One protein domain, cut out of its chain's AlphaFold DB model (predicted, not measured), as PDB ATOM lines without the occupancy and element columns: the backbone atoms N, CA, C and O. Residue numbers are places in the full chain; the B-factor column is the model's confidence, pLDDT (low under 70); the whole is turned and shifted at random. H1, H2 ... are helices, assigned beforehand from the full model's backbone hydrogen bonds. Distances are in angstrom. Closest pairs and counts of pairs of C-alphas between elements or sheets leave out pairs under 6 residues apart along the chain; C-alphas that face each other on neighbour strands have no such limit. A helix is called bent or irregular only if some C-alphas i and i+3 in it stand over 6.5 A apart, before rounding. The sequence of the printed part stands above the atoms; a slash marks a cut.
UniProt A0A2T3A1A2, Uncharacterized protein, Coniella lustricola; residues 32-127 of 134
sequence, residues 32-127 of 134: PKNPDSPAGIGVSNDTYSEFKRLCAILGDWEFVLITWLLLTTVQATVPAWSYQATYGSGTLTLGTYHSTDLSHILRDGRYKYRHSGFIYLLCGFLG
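Overview. This is residues 32 to 127 of the 134 residues of an uncharacterized protein of Coniella lustricola (UniProt A0A2T3A1A2). A long helix, H1, bent but nearly straight, makes one long side of a loose, flat, open frame; after H1 a long unnamed stretch, residues 75 to 99, folds back through the middle of the domain, and two shorter helices, H2 and H3, make a corner on the far side, apart from both arms of H1. Another unnamed stretch, residues 32 to 50, lies at the end of the frame where H1 begins. The printed part has 96 residues with three named helices in the order H1, H2, H3 and no named strand; the class is all helix, though under half of the residues, 42 of 96, are in named elements. The whole is loose, with a radius of gyration of the C-alphas of 15.8 A, and the C-alphas span 48 by 37 by 16 A.

Along the chain. The printed part begins at C-alpha 32, at (53.888, 64.654, 106.527), and residues 32 to 50 hold no named element. H1, residues 51 to 74, was assigned as one helix by its hydrogen bonds, but it is bent: C-alphas 62 and 65 are 7.3 A apart. Its arm H1a, residues 51 to 62, begins with C-alpha 51 at (56.127, 53.655, 102.375) and is 16.3 A long from first to last C-alpha. Its arm H1b, residues 65 to 74, is 14.2 A long. H2, residues 100 to 106, measures 10.4 A. H3, residues 116 to 126, measures 15.2 A and ends with C-alpha 126 at (17.932, 45.613, 107.938).

Arrangement. H1a and H1b run the same way at a shallow tilt of 27 degrees. They are close but not clearly touching: their closest C-alphas, those of Asp 60 and Ile 66, are 7.9 A apart. H1b and H2 are apart, and so are H1a and H2. H2 and H3 run the same way at a steep tilt of 62 degrees. They too are close but not clearly touching, with the C-alphas of Ile 105 and Ile 119, their closest, 7.8 A apart. H3 is apart from H1a and from H1b. In H1a, H1b, H2 and H3 every O i to N i+4 pair is within hydrogen-bond range.

Size, cuts and confidence. The two C-alphas farthest apart, those of Ser 49 and Gly 127, are 47.8 A apart. The printed part has no cut. The link from H1 to H2, 25 residues, is long; that from H2 to H3, 9 residues, is short. Residues 73 to 78, 106 to 113 and 122 to 127 stand free; of the last, 122 to 126 belong to H3. The mean pLDDT of the printed part is 77.2, and 27 residues are under 70: residues 42 to 46, residue 105 and residues 107 to 127. The mean pLDDT of H3 is 54.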
ATOM      1  N   PRO A  32      52.665  64.593 105.731       92.06
ATOM      2  CA  PRO A  32      53.888  64.654 106.527       92.06
ATOM      3  C   PRO A  32      54.842  63.517 106.140       92.06
ATOM      4  O   PRO A  32      54.398  62.457 105.720       92.06
ATOM      5  N   LYS A  33      56.155  63.696 106.357       86.94
ATOM      6  CA  LYS A  33      57.204  62.686 106.062       86.94
ATOM      7  C   LYS A  33      56.964  61.312 106.700       86.94
ATOM      8  O   LYS A  33      57.340  60.298 106.128       86.94
ATOM      9  N   ASN A  34      56.320  61.279 107.863       85.50
ATOM     10  CA  ASN A  34      55.972  60.055 108.582       85.50
ATOM     11  C   ASN A  34      54.509  60.136 109.055       85.50
ATOM     12  O   ASN A  34      54.270  60.450 110.222       85.50
ATOM     13  N   PRO A  35      53.526  59.936 108.160       87.25
ATOM     14  CA  PRO A  35      52.119  59.969 108.536       87.25
ATOM     15  C   PRO A  35      51.779  58.751 109.397       87.25
ATOM     16  O   PRO A  35      52.459  57.722 109.339       87.25
ATOM     17  N   ASP A  36      50.695  58.821 110.165       83.25
ATOM     18  CA  ASP A  36      50.141  57.655 110.865       83.25
ATOM     19  C   ASP A  36      49.324  56.775 109.901       83.25
ATOM     20  O   ASP A  36      48.128  56.562 110.065       83.25
ATOM     21  N   SER A  37      49.980  56.316 108.832       83.06
ATOM     22  CA  SER A  37      49.429  55.386 107.849       83.06
ATOM     23  C   SER A  37      50.486  54.353 107.438       83.06
ATOM     24  O   SER A  37      51.621  54.742 107.161       83.06
ATOM     25  N   PRO A  38      50.160  53.052 107.379       83.56
ATOM     26  CA  PRO A  38      48.948  52.438 107.919       83.56
ATOM     27  C   PRO A  38      48.773  52.718 109.418       83.56
ATOM     28  O   PRO A  38      49.730  52.639 110.185       83.56
ATOM     29  N   ALA A  39      47.564  53.098 109.833       79.75
ATOM     30  CA  ALA A  39      47.322  53.562 111.196       79.75
ATOM     31  C   ALA A  39      47.536  52.441 112.222       79.75
ATOM     32  O   ALA A  39      47.194  51.275 111.983       79.75
ATOM     33  N   GLY A  40      48.070  52.798 113.390       73.94
ATOM     34  CA  GLY A  40      48.215  51.860 114.508       73.94
ATOM     35  C   GLY A  40      49.417  50.914 114.418       73.94
ATOM     36  O   GLY A  40      49.497  49.966 115.197       73.94
ATOM     37  N   ILE A  41      50.360  51.165 113.503       75.06
ATOM     38  CA  ILE A  41      51.664  50.472 113.458       75.06
ATOM     39  C   ILE A  41      52.797  51.293 114.106       75.06
ATOM     40  O   ILE A  41      53.931  50.830 114.176       75.06
ATOM     41  N   GLY A  42      52.508  52.513 114.577       69.50
ATOM     42  CA  GLY A  42      53.483  53.400 115.214       69.50
ATOM     43  C   GLY A  42      54.565  53.930 114.260       69.50
ATOM     44  O   GLY A  42      54.392  54.004 113.040       69.50
ATOM     45  N   VAL A  43      55.702  54.344 114.828       67.12
ATOM     46  CA  VAL A  43      56.860  54.860 114.070       67.12
ATOM     47  C   VAL A  43      57.703  53.761 113.413       67.12
ATOM     48  O   VAL A  43      58.583  54.076 112.625       67.12
ATOM     49  N   SER A  44      57.446  52.490 113.721       61.22
ATOM     50  CA  SER A  44      58.360  51.363 113.493       61.22
ATOM     51  C   SER A  44      58.197  50.659 112.143       61.22
ATOM     52  O   SER A  44      58.408  49.452 112.061       61.22
ATOM     53  N   ASN A  45      57.753  51.357 111.095       64.88
ATOM     54  CA  ASN A  45      57.680  50.734 109.776       64.88
ATOM     55  C   ASN A  45      58.918  51.081 108.943       64.88
ATOM     56  O   ASN A  45      58.997  52.166 108.371       64.88
ATOM     57  N   ASP A  46      59.831  50.114 108.847       66.00
ATOM     58  CA  ASP A  46      61.115  50.226 108.148       66.00
ATOM     59  C   ASP A  46      61.078  49.673 106.711       66.00
ATOM     60  O   ASP A  46      62.125  49.408 106.123       66.00
ATOM     61  N   THR A  47      59.889  49.477 106.119       79.94
ATOM     62  CA  THR A  47      59.776  48.863 104.778       79.94
ATOM     63  C   THR A  47      60.550  49.665 103.724       79.94
ATOM     64  O   THR A  47      61.330  49.083 102.973       79.94
ATOM     65  N   TYR A  48      60.352  50.990 103.672       85.75
ATOM     66  CA  TYR A  48      61.222  51.965 102.996       85.75
ATOM     67  C   TYR A  48      60.786  53.404 103.322       85.75
ATOM     68  O   TYR A  48      59.685  53.652 103.816       85.75
ATOM     69  N   SER A  49      61.638  54.372 102.983       85.25
ATOM     70  CA  SER A  49      61.591  55.772 103.429       85.25
ATOM     71  C   SER A  49      60.411  56.633 102.940       85.25
ATOM     72  O   SER A  49      60.306  57.777 103.352       85.25
ATOM     73  N   GLU A  50      59.513  56.106 102.106       90.81
ATOM     74  CA  GLU A  50      58.278  56.784 101.661       90.81
ATOM     75  C   GLU A  50      57.042  55.873 101.775       90.81
ATOM     76  O   GLU A  50      55.945  56.261 101.376       90.81
ATOM     77  N   PHE A  51      57.191  54.664 102.336       89.81
ATOM     78  CA  PHE A  51      56.127  53.655 102.375       89.81
ATOM     79  C   PHE A  51      54.860  54.208 103.020       89.81
ATOM     80  O   PHE A  51      53.772  54.141 102.455       89.81
ATOM     81  N   LYS A  52      55.020  54.833 104.187       89.75
ATOM     82  CA  LYS A  52      53.906  55.386 104.956       89.75
ATOM     83  C   LYS A  52      53.219  56.551 104.235       89.75
ATOM     84  O   LYS A  52      51.996  56.652 104.278       89.75
ATOM     85  N   ARG A  53      53.980  57.398 103.529       92.75
ATOM     86  CA  ARG A  53      53.423  58.479 102.693       92.75
ATOM     87  C   ARG A  53      52.645  57.939 101.513       92.75
ATOM     88  O   ARG A  53      51.527  58.391 101.289       92.75
ATOM     89  N   LEU A  54      53.186  56.942 100.822       93.38
ATOM     90  CA  LEU A  54      52.475  56.296  99.729       93.38
ATOM     91  C   LEU A  54      51.176  55.639 100.221       93.38
ATOM     92  O   LEU A  54      50.130  55.845  99.612       93.38
ATOM     93  N   CYS A  55      51.211  54.922 101.349       92.12
ATOM     94  CA  CYS A  55      50.014  54.338 101.959       92.12
ATOM     95  C   CYS A  55      48.970  55.392 102.351       92.12
ATOM     96  O   CYS A  55      47.781  55.160 102.148       92.12
ATOM     97  N   ALA A  56      49.391  56.535 102.906       93.12
ATOM     98  CA  ALA A  56      48.482  57.628 103.251       93.12
ATOM     99  C   ALA A  56      47.789  58.202 102.008       93.12
ATOM    100  O   ALA A  56      46.565  58.278 101.979       93.12
ATOM    101  N   ILE A  57      48.562  58.531 100.969       94.94
ATOM    102  CA  ILE A  57      48.039  59.111  99.723       94.94
ATOM    103  C   ILE A  57      47.067  58.144  99.038       94.94
ATOM    104  O   ILE A  57      45.969  58.545  98.662       94.94
ATOM    105  N   LEU A  58      47.444  56.866  98.906       93.81
ATOM    106  CA  LEU A  58      46.595  55.851  98.274       93.81
ATOM    107  C   LEU A  58      45.313  55.592  99.071       93.81
ATOM    108  O   LEU A  58      44.231  55.556  98.492       93.81
ATOM    109  N   GLY A  59      45.418  55.444 100.395       92.19
ATOM    110  CA  GLY A  59      44.257  55.198 101.252       92.19
ATOM    111  C   GLY A  59      43.253  56.351 101.232       92.19
ATOM    112  O   GLY A  59      42.041  56.119 101.168       92.19
ATOM    113  N   ASP A  60      43.752  57.588 101.234       94.12
ATOM    114  CA  ASP A  60      42.915  58.778 101.145       94.12
ATOM    115  C   ASP A  60      42.237  58.894  99.785       94.12
ATOM    116  O   ASP A  60      41.018  59.060  99.728       94.12
ATOM    117  N   TRP A  61      43.001  58.771  98.701       92.00
ATOM    118  CA  TRP A  61      42.484  58.901  97.342       92.00
ATOM    119  C   TRP A  61      41.436  57.833  97.000       92.00
ATOM    120  O   TRP A  61      40.373  58.171  96.485       92.00
ATOM    121  N   GLU A  62      41.706  56.559  97.298       90.19
ATOM    122  CA  GLU A  62      40.843  55.454  96.860       90.19
ATOM    123  C   GLU A  62      39.624  55.224  97.763       90.19
ATOM    124  O   GLU A  62      38.593  54.753  97.282       90.19
ATOM    125  N   PHE A  63      39.706  55.543  99.062       89.88
ATOM    126  CA  PHE A  63      38.654  55.170 100.017       89.88
ATOM    127  C   PHE A  63      38.169  56.334 100.884       89.88
ATOM    128  O   PHE A  63      36.964  56.614 100.926       89.88
ATOM    129  N   VAL A  64      39.072  57.008 101.603       90.50
ATOM    130  CA  VAL A  64      38.662  57.950 102.658       90.50
ATOM    131  C   VAL A  64      38.061  59.221 102.059       90.50
ATOM    132  O   VAL A  64      36.916  59.546 102.370       90.50
ATOM    133  N   LEU A  65      38.760  59.914 101.155       90.56
ATOM    134  CA  LEU A  65      38.290  61.187 100.594       90.56
ATOM    135  C   LEU A  65      36.993  61.027  99.798       90.56
ATOM    136  O   LEU A  65      36.110  61.875  99.905       90.56
ATOM    137  N   ILE A  66      36.835  59.924  99.063       90.19
ATOM    138  CA  ILE A  66      35.601  59.630  98.318       90.19
ATOM    139  C   ILE A  66      34.416  59.472  99.281       90.19
ATOM    140  O   ILE A  66      33.340  60.019  99.036       90.19
ATOM    141  N   THR A  67      34.616  58.790 100.412       90.19
ATOM    142  CA  THR A  67      33.577  58.645 101.444       90.19
ATOM    143  C   THR A  67      33.226  59.992 102.072       90.19
ATOM    144  O   THR A  67      32.049  60.310 102.241       90.19
ATOM    145  N   TRP A  68      34.227  60.818 102.387       90.56
ATOM    146  CA  TRP A  68      34.004  62.166 102.913       90.56
ATOM    147  C   TRP A  68      33.243  63.054 101.918       90.56
ATOM    148  O   TRP A  68      32.297  63.745 102.307       90.56
ATOM    149  N   LEU A  69      33.591  63.003 100.632       90.88
ATOM    150  CA  LEU A  69      32.876  63.720  99.577       90.88
ATOM    151  C   LEU A  69      31.414  63.261  99.474       90.88
ATOM    152  O   LEU A  69      30.507  64.090  99.413       90.88
ATOM    153  N   LEU A  70      31.156  61.953  99.514       88.50
ATOM    154  CA  LEU A  70      29.795  61.415  99.489       88.50
ATOM    155  C   LEU A  70      28.966  61.897 100.690       88.50
ATOM    156  O   LEU A  70      27.838  62.361 100.523       88.50
ATOM    157  N   LEU A  71      29.525  61.822 101.900       88.94
ATOM    158  CA  LEU A  71      28.819  62.237 103.116       88.94
ATOM    159  C   LEU A  71      28.522  63.736 103.103       88.94
ATOM    160  O   LEU A  71      27.402  64.141 103.394       88.94
ATOM    161  N   THR A  72      29.490  64.564 102.712       89.19
ATOM    162  CA  THR A  72      29.298  66.021 102.658       89.19
ATOM    163  C   THR A  72      28.303  66.460 101.582       89.19
ATOM    164  O   THR A  72      27.624  67.467 101.773       89.19
ATOM    165  N   THR A  73      28.167  65.703 100.489       86.38
ATOM    166  CA  THR A  73      27.261  66.043  99.379       86.38
ATOM    167  C   THR A  73      25.835  65.516  99.563       86.38
ATOM    168  O   THR A  73      24.892  66.197  99.163       86.38
ATOM    169  N   VAL A  74      25.643  64.344 100.180       82.50
ATOM    170  CA  VAL A  74      24.335  63.646 100.218       82.50
ATOM    171  C   VAL A  74      23.605  63.763 101.566       82.50
ATOM    172  O   VAL A  74      22.380  63.612 101.614       82.50
ATOM    173  N   GLN A  75      24.305  64.083 102.664       76.00
ATOM    174  CA  GLN A  75      23.723  64.058 104.022       76.00
ATOM    175  C   GLN A  75      22.500  64.965 104.228       76.00
ATOM    176  O   GLN A  75      21.726  64.743 105.153       76.00
ATOM    177  N   ALA A  76      22.312  65.992 103.392       74.38
ATOM    178  CA  ALA A  76      21.206  66.936 103.544       74.38
ATOM    179  C   ALA A  76      19.830  66.296 103.278       74.38
ATOM    180  O   ALA A  76      18.822  66.786 103.783       74.38
ATOM    181  N   THR A  77      19.780  65.215 102.494       81.56
ATOM    182  CA  THR A  77      18.523  64.602 102.031       81.56
ATOM    183  C   THR A  77      18.306  63.176 102.519       81.56
ATOM    184  O   THR A  77      17.171  62.709 102.536       81.56
ATOM    185  N   VAL A  78      19.371  62.470 102.904       85.12
ATOM    186  CA  VAL A  78      19.305  61.065 103.321       85.12
ATOM    187  C   VAL A  78      20.154  60.880 104.578       85.12
ATOM    188  O   VAL A  78      21.329  61.255 104.559       85.12
ATOM    189  N   PRO A  79      19.605  60.295 105.662       85.75
ATOM    190  CA  PRO A  79      20.398  59.933 106.829       85.75
ATOM    191  C   PRO A  79      21.564  59.025 106.430       85.75
ATOM    192  O   PRO A  79      21.363  57.980 105.809       85.75
ATOM    193  N   ALA A  80      22.780  59.424 106.793       84.81
ATOM    194  CA  ALA A  80      24.000  58.695 106.488       84.81
ATOM    195  C   ALA A  80      24.820  58.474 107.762       84.81
ATOM    196  O   ALA A  80      24.873  59.330 108.645       84.81
ATOM    197  N   TRP A  81      25.475  57.317 107.841       85.12
ATOM    198  CA  TRP A  81      26.378  56.951 108.927       85.12
ATOM    199  C   TRP A  81      27.672  56.426 108.325       85.12
ATOM    200  O   TRP A  81      27.660  55.748 107.298       85.12
ATOM    201  N   SER A  82      28.783  56.711 108.989       87.31
ATOM    202  CA  SER A  82      30.095  56.203 108.622       87.31
ATOM    203  C   SER A  82      30.841  55.731 109.859       87.31
ATOM    204  O   SER A  82      30.499  56.067 110.994       87.31
ATOM    205  N   TYR A  83      31.849  54.900 109.635       86.62
ATOM    206  CA  TYR A  83      32.749  54.430 110.674       86.62
ATOM    207  C   TYR A  83      34.150  54.293 110.087       86.62
ATOM    208  O   TYR A  83      34.316  54.135 108.878       86.62
ATOM    209  N   GLN A  84      35.154  54.320 110.959       88.12
ATOM    210  CA  GLN A  84      36.538  54.047 110.600       88.12
ATOM    211  C   GLN A  84      37.041  52.880 111.445       88.12
ATOM    212  O   GLN A  84      37.062  52.940 112.676       88.12
ATOM    213  N   ALA A  85      37.402  51.789 110.779       86.06
ATOM    214  CA  ALA A  85      37.875  50.581 111.432       86.06
ATOM    215  C   ALA A  85      39.320  50.725 111.930       86.06
ATOM    216  O   ALA A  85      40.194  51.194 111.208       86.06
ATOM    217  N   THR A  86      39.582  50.243 113.148       87.50
ATOM    218  CA  THR A  86      40.934  50.180 113.742       87.50
ATOM    219  C   THR A  86      41.245  48.818 114.375       87.50
ATOM    220  O   THR A  86      42.245  48.657 115.076       87.50
ATOM    221  N   TYR A  87      40.405  47.802 114.150       83.94
ATOM    222  CA  TYR A  87      40.530  46.491 114.798       83.94
ATOM    223  C   TYR A  87      41.769  45.688 114.366       83.94
ATOM    224  O   TYR A  87      42.162  44.782 115.096       83.94
ATOM    225  N   GLY A  88      42.398  46.029 113.235       79.62
ATOM    226  CA  GLY A  88      43.670  45.463 112.769       79.62
ATOM    227  C   GLY A  88      44.905  46.244 113.234       79.62
ATOM    228  O   GLY A  88      46.008  45.986 112.753       79.62
ATOM    229  N   SER A  89      44.741  47.221 114.132       83.19
ATOM    230  CA  SER A  89      45.859  47.942 114.750       83.19
ATOM    231  C   SER A  89      46.835  46.970 115.427       83.19
ATOM    232  O   SER A  89      46.414  45.990 116.047       83.19
ATOM    233  N   GLY A  90      48.138  47.224 115.290       77.56
ATOM    234  CA  GLY A  90      49.200  46.355 115.800       77.56
ATOM    235  C   GLY A  90      49.550  45.144 114.928       77.56
ATOM    236  O   GLY A  90      50.442  44.382 115.301       77.56
ATOM    237  N   THR A  91      48.905  44.942 113.771       77.75
ATOM    238  CA  THR A  91      49.402  43.961 112.790       77.75
ATOM    239  C   THR A  91      50.705  44.449 112.155       77.75
ATOM    240  O   THR A  91      50.915  45.652 111.972       77.75
ATOM    241  N   LEU A  92      51.603  43.513 111.832       76.38
ATOM    242  CA  LEU A  92      52.918  43.843 111.285       76.38
ATOM    243  C   LEU A  92      52.757  44.578 109.942       76.38
ATOM    244  O   LEU A  92      52.077  44.086 109.042       76.38
ATOM    245  N   THR A  93      53.381  45.752 109.818       78.25
ATOM    246  CA  THR A  93      53.500  46.568 108.591       78.25
ATOM    247  C   THR A  93      52.213  47.211 108.052       78.25
ATOM    248  O   THR A  93      52.287  48.320 107.526       78.25
ATOM    249  N   LEU A  94      51.046  46.566 108.170       84.19
ATOM    250  CA  LEU A  94      49.840  46.927 107.407       84.19
ATOM    251  C   LEU A  94      48.674  47.493 108.234       84.19
ATOM    252  O   LEU A  94      47.756  48.066 107.651       84.19
ATOM    253  N   GLY A  95      48.684  47.371 109.564       86.31
ATOM    254  CA  GLY A  95      47.594  47.874 110.409       86.31
ATOM    255  C   GLY A  95      46.214  47.334 109.993       86.31
ATOM    256  O   GLY A  95      46.046  46.161 109.654       86.31
ATOM    257  N   THR A  96      45.190  48.193 110.005       88.06
ATOM    258  CA  THR A  96      43.861  47.834 109.472       88.06
ATOM    259  C   THR A  96      43.824  48.067 107.959       88.06
ATOM    260  O   THR A  96      43.346  49.097 107.498       88.06
ATOM    261  N   TYR A  97      44.373  47.127 107.188       87.75
ATOM    262  CA  TYR A  97      44.456  47.227 105.727       87.75
ATOM    263  C   TYR A  97      43.141  46.856 105.013       87.75
ATOM    264  O   TYR A  97      42.186  46.355 105.617       87.75
ATOM    265  N   HIS A  98      43.095  47.104 103.702       89.62
ATOM    266  CA  HIS A  98      41.954  46.789 102.841       89.62
ATOM    267  C   HIS A  98      41.592  45.293 102.890       89.62
ATOM    268  O   HIS A  98      42.472  44.446 102.810       89.62
ATOM    269  N   SER A  99      40.305  44.949 102.989       87.88
ATOM    270  CA  SER A  99      39.808  43.566 103.161       87.88
ATOM    271  C   SER A  99      40.033  42.923 104.541       87.88
ATOM    272  O   SER A  99      39.686  41.755 104.740       87.88
ATOM    273  N   THR A 100      40.570  43.645 105.535       84.81
ATOM    274  CA  THR A 100      40.618  43.115 106.914       84.81
ATOM    275  C   THR A 100      39.220  42.838 107.462       84.81
ATOM    276  O   THR A 100      39.030  41.854 108.175       84.81
ATOM    277  N   ASP A 101      38.233  43.652 107.099       83.50
ATOM    278  CA  ASP A 101      36.810  43.463 107.386       83.50
ATOM    279  C   ASP A 101      36.280  42.098 106.926       83.50
ATOM    280  O   ASP A 101      35.591  41.441 107.703       83.50
ATOM    281  N   LEU A 102      36.657  41.608 105.738       82.00
ATOM    282  CA  LEU A 102      36.175  40.318 105.221       82.00
ATOM    283  C   LEU A 102      36.484  39.163 106.172       82.00
ATOM    284  O   LEU A 102      35.618  38.337 106.455       82.00
ATOM    285  N   SER A 103      37.707  39.111 106.702       73.62
ATOM    286  CA  SER A 103      38.081  38.082 107.677       73.62
ATOM    287  C   SER A 103      37.251  38.168 108.964       73.62
ATOM    288  O   SER A 103      36.838  37.135 109.488       73.62
ATOM    289  N   HIS A 104      36.944  39.385 109.420       70.94
ATOM    290  CA  HIS A 104      36.154  39.632 110.625       70.94
ATOM    291  C   HIS A 104      34.657  39.371 110.421       70.94
ATOM    292  O   HIS A 104      33.968  39.000 111.363       70.94
ATOM    293  N   ILE A 105      34.145  39.545 109.202       69.31
ATOM    294  CA  ILE A 105      32.733  39.325 108.871       69.31
ATOM    295  C   ILE A 105      32.473  37.847 108.551       69.31
ATOM    296  O   ILE A 105      31.486  37.281 109.015       69.31
ATOM    297  N   LEU A 106      33.343  37.210 107.758       71.50
ATOM    298  CA  LEU A 106      33.072  35.892 107.168       71.50
ATOM    299  C   LEU A 106      33.524  34.715 108.036       71.50
ATOM    300  O   LEU A 106      32.863  33.678 108.040       71.50
ATOM    301  N   ARG A 107      34.650  34.827 108.754       62.47
ATOM    302  CA  ARG A 107      35.133  33.726 109.615       62.47
ATOM    303  C   ARG A 107      34.514  33.750 111.006       62.47
ATOM    304  O   ARG A 107      34.433  32.709 111.655       62.47
ATOM    305  N   ASP A 108      34.056  34.914 111.447       55.97
ATOM    306  CA  ASP A 108      33.756  35.177 112.846       55.97
ATOM    307  C   ASP A 108      32.258  35.168 113.153       55.97
ATOM    308  O   ASP A 108      31.680  36.110 113.682       55.97
ATOM    309  N   GLY A 109      31.624  34.010 112.961       51.91
ATOM    310  CA  GLY A 109      30.296  33.743 113.531       51.91
ATOM    311  C   GLY A 109      30.270  33.665 115.071       51.91
ATOM    312  O   GLY A 109      29.243  33.289 115.634       51.91
ATOM    313  N   ARG A 110      31.390  33.929 115.775       50.75
ATOM    314  CA  ARG A 110      31.554  33.613 117.211       50.75
ATOM    315  C   ARG A 110      32.299  34.624 118.102       50.75
ATOM    316  O   ARG A 110      32.481  34.311 119.278       50.75
ATOM    317  N   TYR A 111      32.662  35.828 117.655       48.28
ATOM    318  CA  TYR A 111      33.351  36.795 118.533       48.28
ATOM    319  C   TYR A 111      32.424  37.925 118.986       48.28
ATOM    320  O   TYR A 111      32.072  38.842 118.252       48.28
ATOM    321  N   LYS A 112      31.994  37.817 120.247       49.78
ATOM    322  CA  LYS A 112      30.845  38.535 120.809       49.78
ATOM    323  C   LYS A 112      31.102  39.945 121.360       49.78
ATOM    324  O   LYS A 112      30.123  40.597 121.688       49.78
ATOM    325  N   TYR A 113      32.336  40.450 121.491       43.69
ATOM    326  CA  TYR A 113      32.539  41.583 122.425       43.69
ATOM    327  C   TYR A 113      33.359  42.789 121.945       43.69
ATOM    328  O   TYR A 113      33.408  43.781 122.664       43.69
ATOM    329  N   ARG A 114      33.947  42.787 120.738       47.75
ATOM    330  CA  ARG A 114      34.713  43.957 120.239       47.75
ATOM    331  C   ARG A 114      34.384  44.397 118.804       47.75
ATOM    332  O   ARG A 114      34.708  45.512 118.418       47.75
ATOM    333  N   HIS A 115      33.647  43.566 118.065       48.72
ATOM    334  CA  HIS A 115      33.294  43.758 116.645       48.72
ATOM    335  C   HIS A 115      31.779  43.885 116.425       48.72
ATOM    336  O   HIS A 115      31.302  44.088 115.312       48.72
ATOM    337  N   SER A 116      31.018  43.804 117.520       46.88
ATOM    338  CA  SER A 116      29.558  43.847 117.542       46.88
ATOM    339  C   SER A 116      28.999  45.175 117.008       46.88
ATOM    340  O   SER A 116      27.961  45.164 116.367       46.88
ATOM    341  N   GLY A 117      29.699  46.307 117.128       53.50
ATOM    342  CA  GLY A 117      29.191  47.588 116.613       53.50
ATOM    343  C   GLY A 117      28.854  47.578 115.114       53.50
ATOM    344  O   GLY A 117      27.794  48.059 114.732       53.50
ATOM    345  N   PHE A 118      29.706  46.980 114.275       54.97
ATOM    346  CA  PHE A 118      29.541  46.982 112.816       54.97
ATOM    347  C   PHE A 118      28.437  46.026 112.336       54.97
ATOM    348  O   PHE A 118      27.558  46.423 111.572       54.97
ATOM    349  N   ILE A 119      28.429  44.784 112.836       52.53
ATOM    350  CA  ILE A 119      27.397  43.794 112.484       52.53
ATOM    351  C   ILE A 119      26.027  44.234 113.013       52.53
ATOM    352  O   ILE A 119      25.026  44.073 112.323       52.53
ATOM    353  N   TYR A 120      25.961  44.846 114.199       49.97
ATOM    354  CA  TYR A 120      24.697  45.336 114.750       49.97
ATOM    355  C   TYR A 120      24.216  46.612 114.047       49.97
ATOM    356  O   TYR A 120      23.007  46.799 113.943       49.97
ATOM    357  N   LEU A 121      25.113  47.448 113.506       58.03
ATOM    358  CA  LEU A 121      24.735  48.534 112.594       58.03
ATOM    359  C   LEU A 121      24.096  47.968 111.321       58.03
ATOM    360  O   LEU A 121      22.985  48.362 110.984       58.03
ATOM    361  N   LEU A 122      24.737  46.994 110.667       57.16
ATOM    362  CA  LEU A 122      24.206  46.349 109.459       57.16
ATOM    363  C   LEU A 122      22.869  45.636 109.712       57.16
ATOM    364  O   LEU A 122      21.900  45.858 108.990       57.16
ATOM    365  N   CYS A 123      22.778  44.814 110.758       49.88
ATOM    366  CA  CYS A 123      21.540  44.110 111.099       49.88
ATOM    367  C   CYS A 123      20.447  45.060 111.614       49.88
ATOM    368  O   CYS A 123      19.274  44.844 111.324       49.88
ATOM    369  N   GLY A 124      20.808  46.126 112.335       56.12
ATOM    370  CA  GLY A 124      19.880  47.172 112.776       56.12
ATOM    371  C   GLY A 124      19.347  48.029 111.626       56.12
ATOM    372  O   GLY A 124      18.220  48.509 111.701       56.12
ATOM    373  N   PHE A 125      20.114  48.161 110.541       56.84
ATOM    374  CA  PHE A 125      19.665  48.772 109.289       56.84
ATOM    375  C   PHE A 125      18.647  47.917 108.532       56.84
ATOM    376  O   PHE A 125      17.726  48.463 107.929       56.84
ATOM    377  N   LEU A 126      18.821  46.592 108.572       56.56
ATOM    378  CA  LEU A 126      17.932  45.613 107.938       56.56
ATOM    379  C   LEU A 126      16.670  45.319 108.771       56.56
ATOM    380  O   LEU A 126      15.715  44.739 108.256       56.56
ATOM    381  N   GLY A 127      16.653  45.715 110.046       54.53
ATOM    382  CA  GLY A 127      15.446  45.754 110.868       54.53
ATOM    383  C   GLY A 127      14.519  46.912 110.467       54.53
ATOM    384  O   GLY A 127      14.967  47.885 109.858       54.53
TER     385      GLY A 127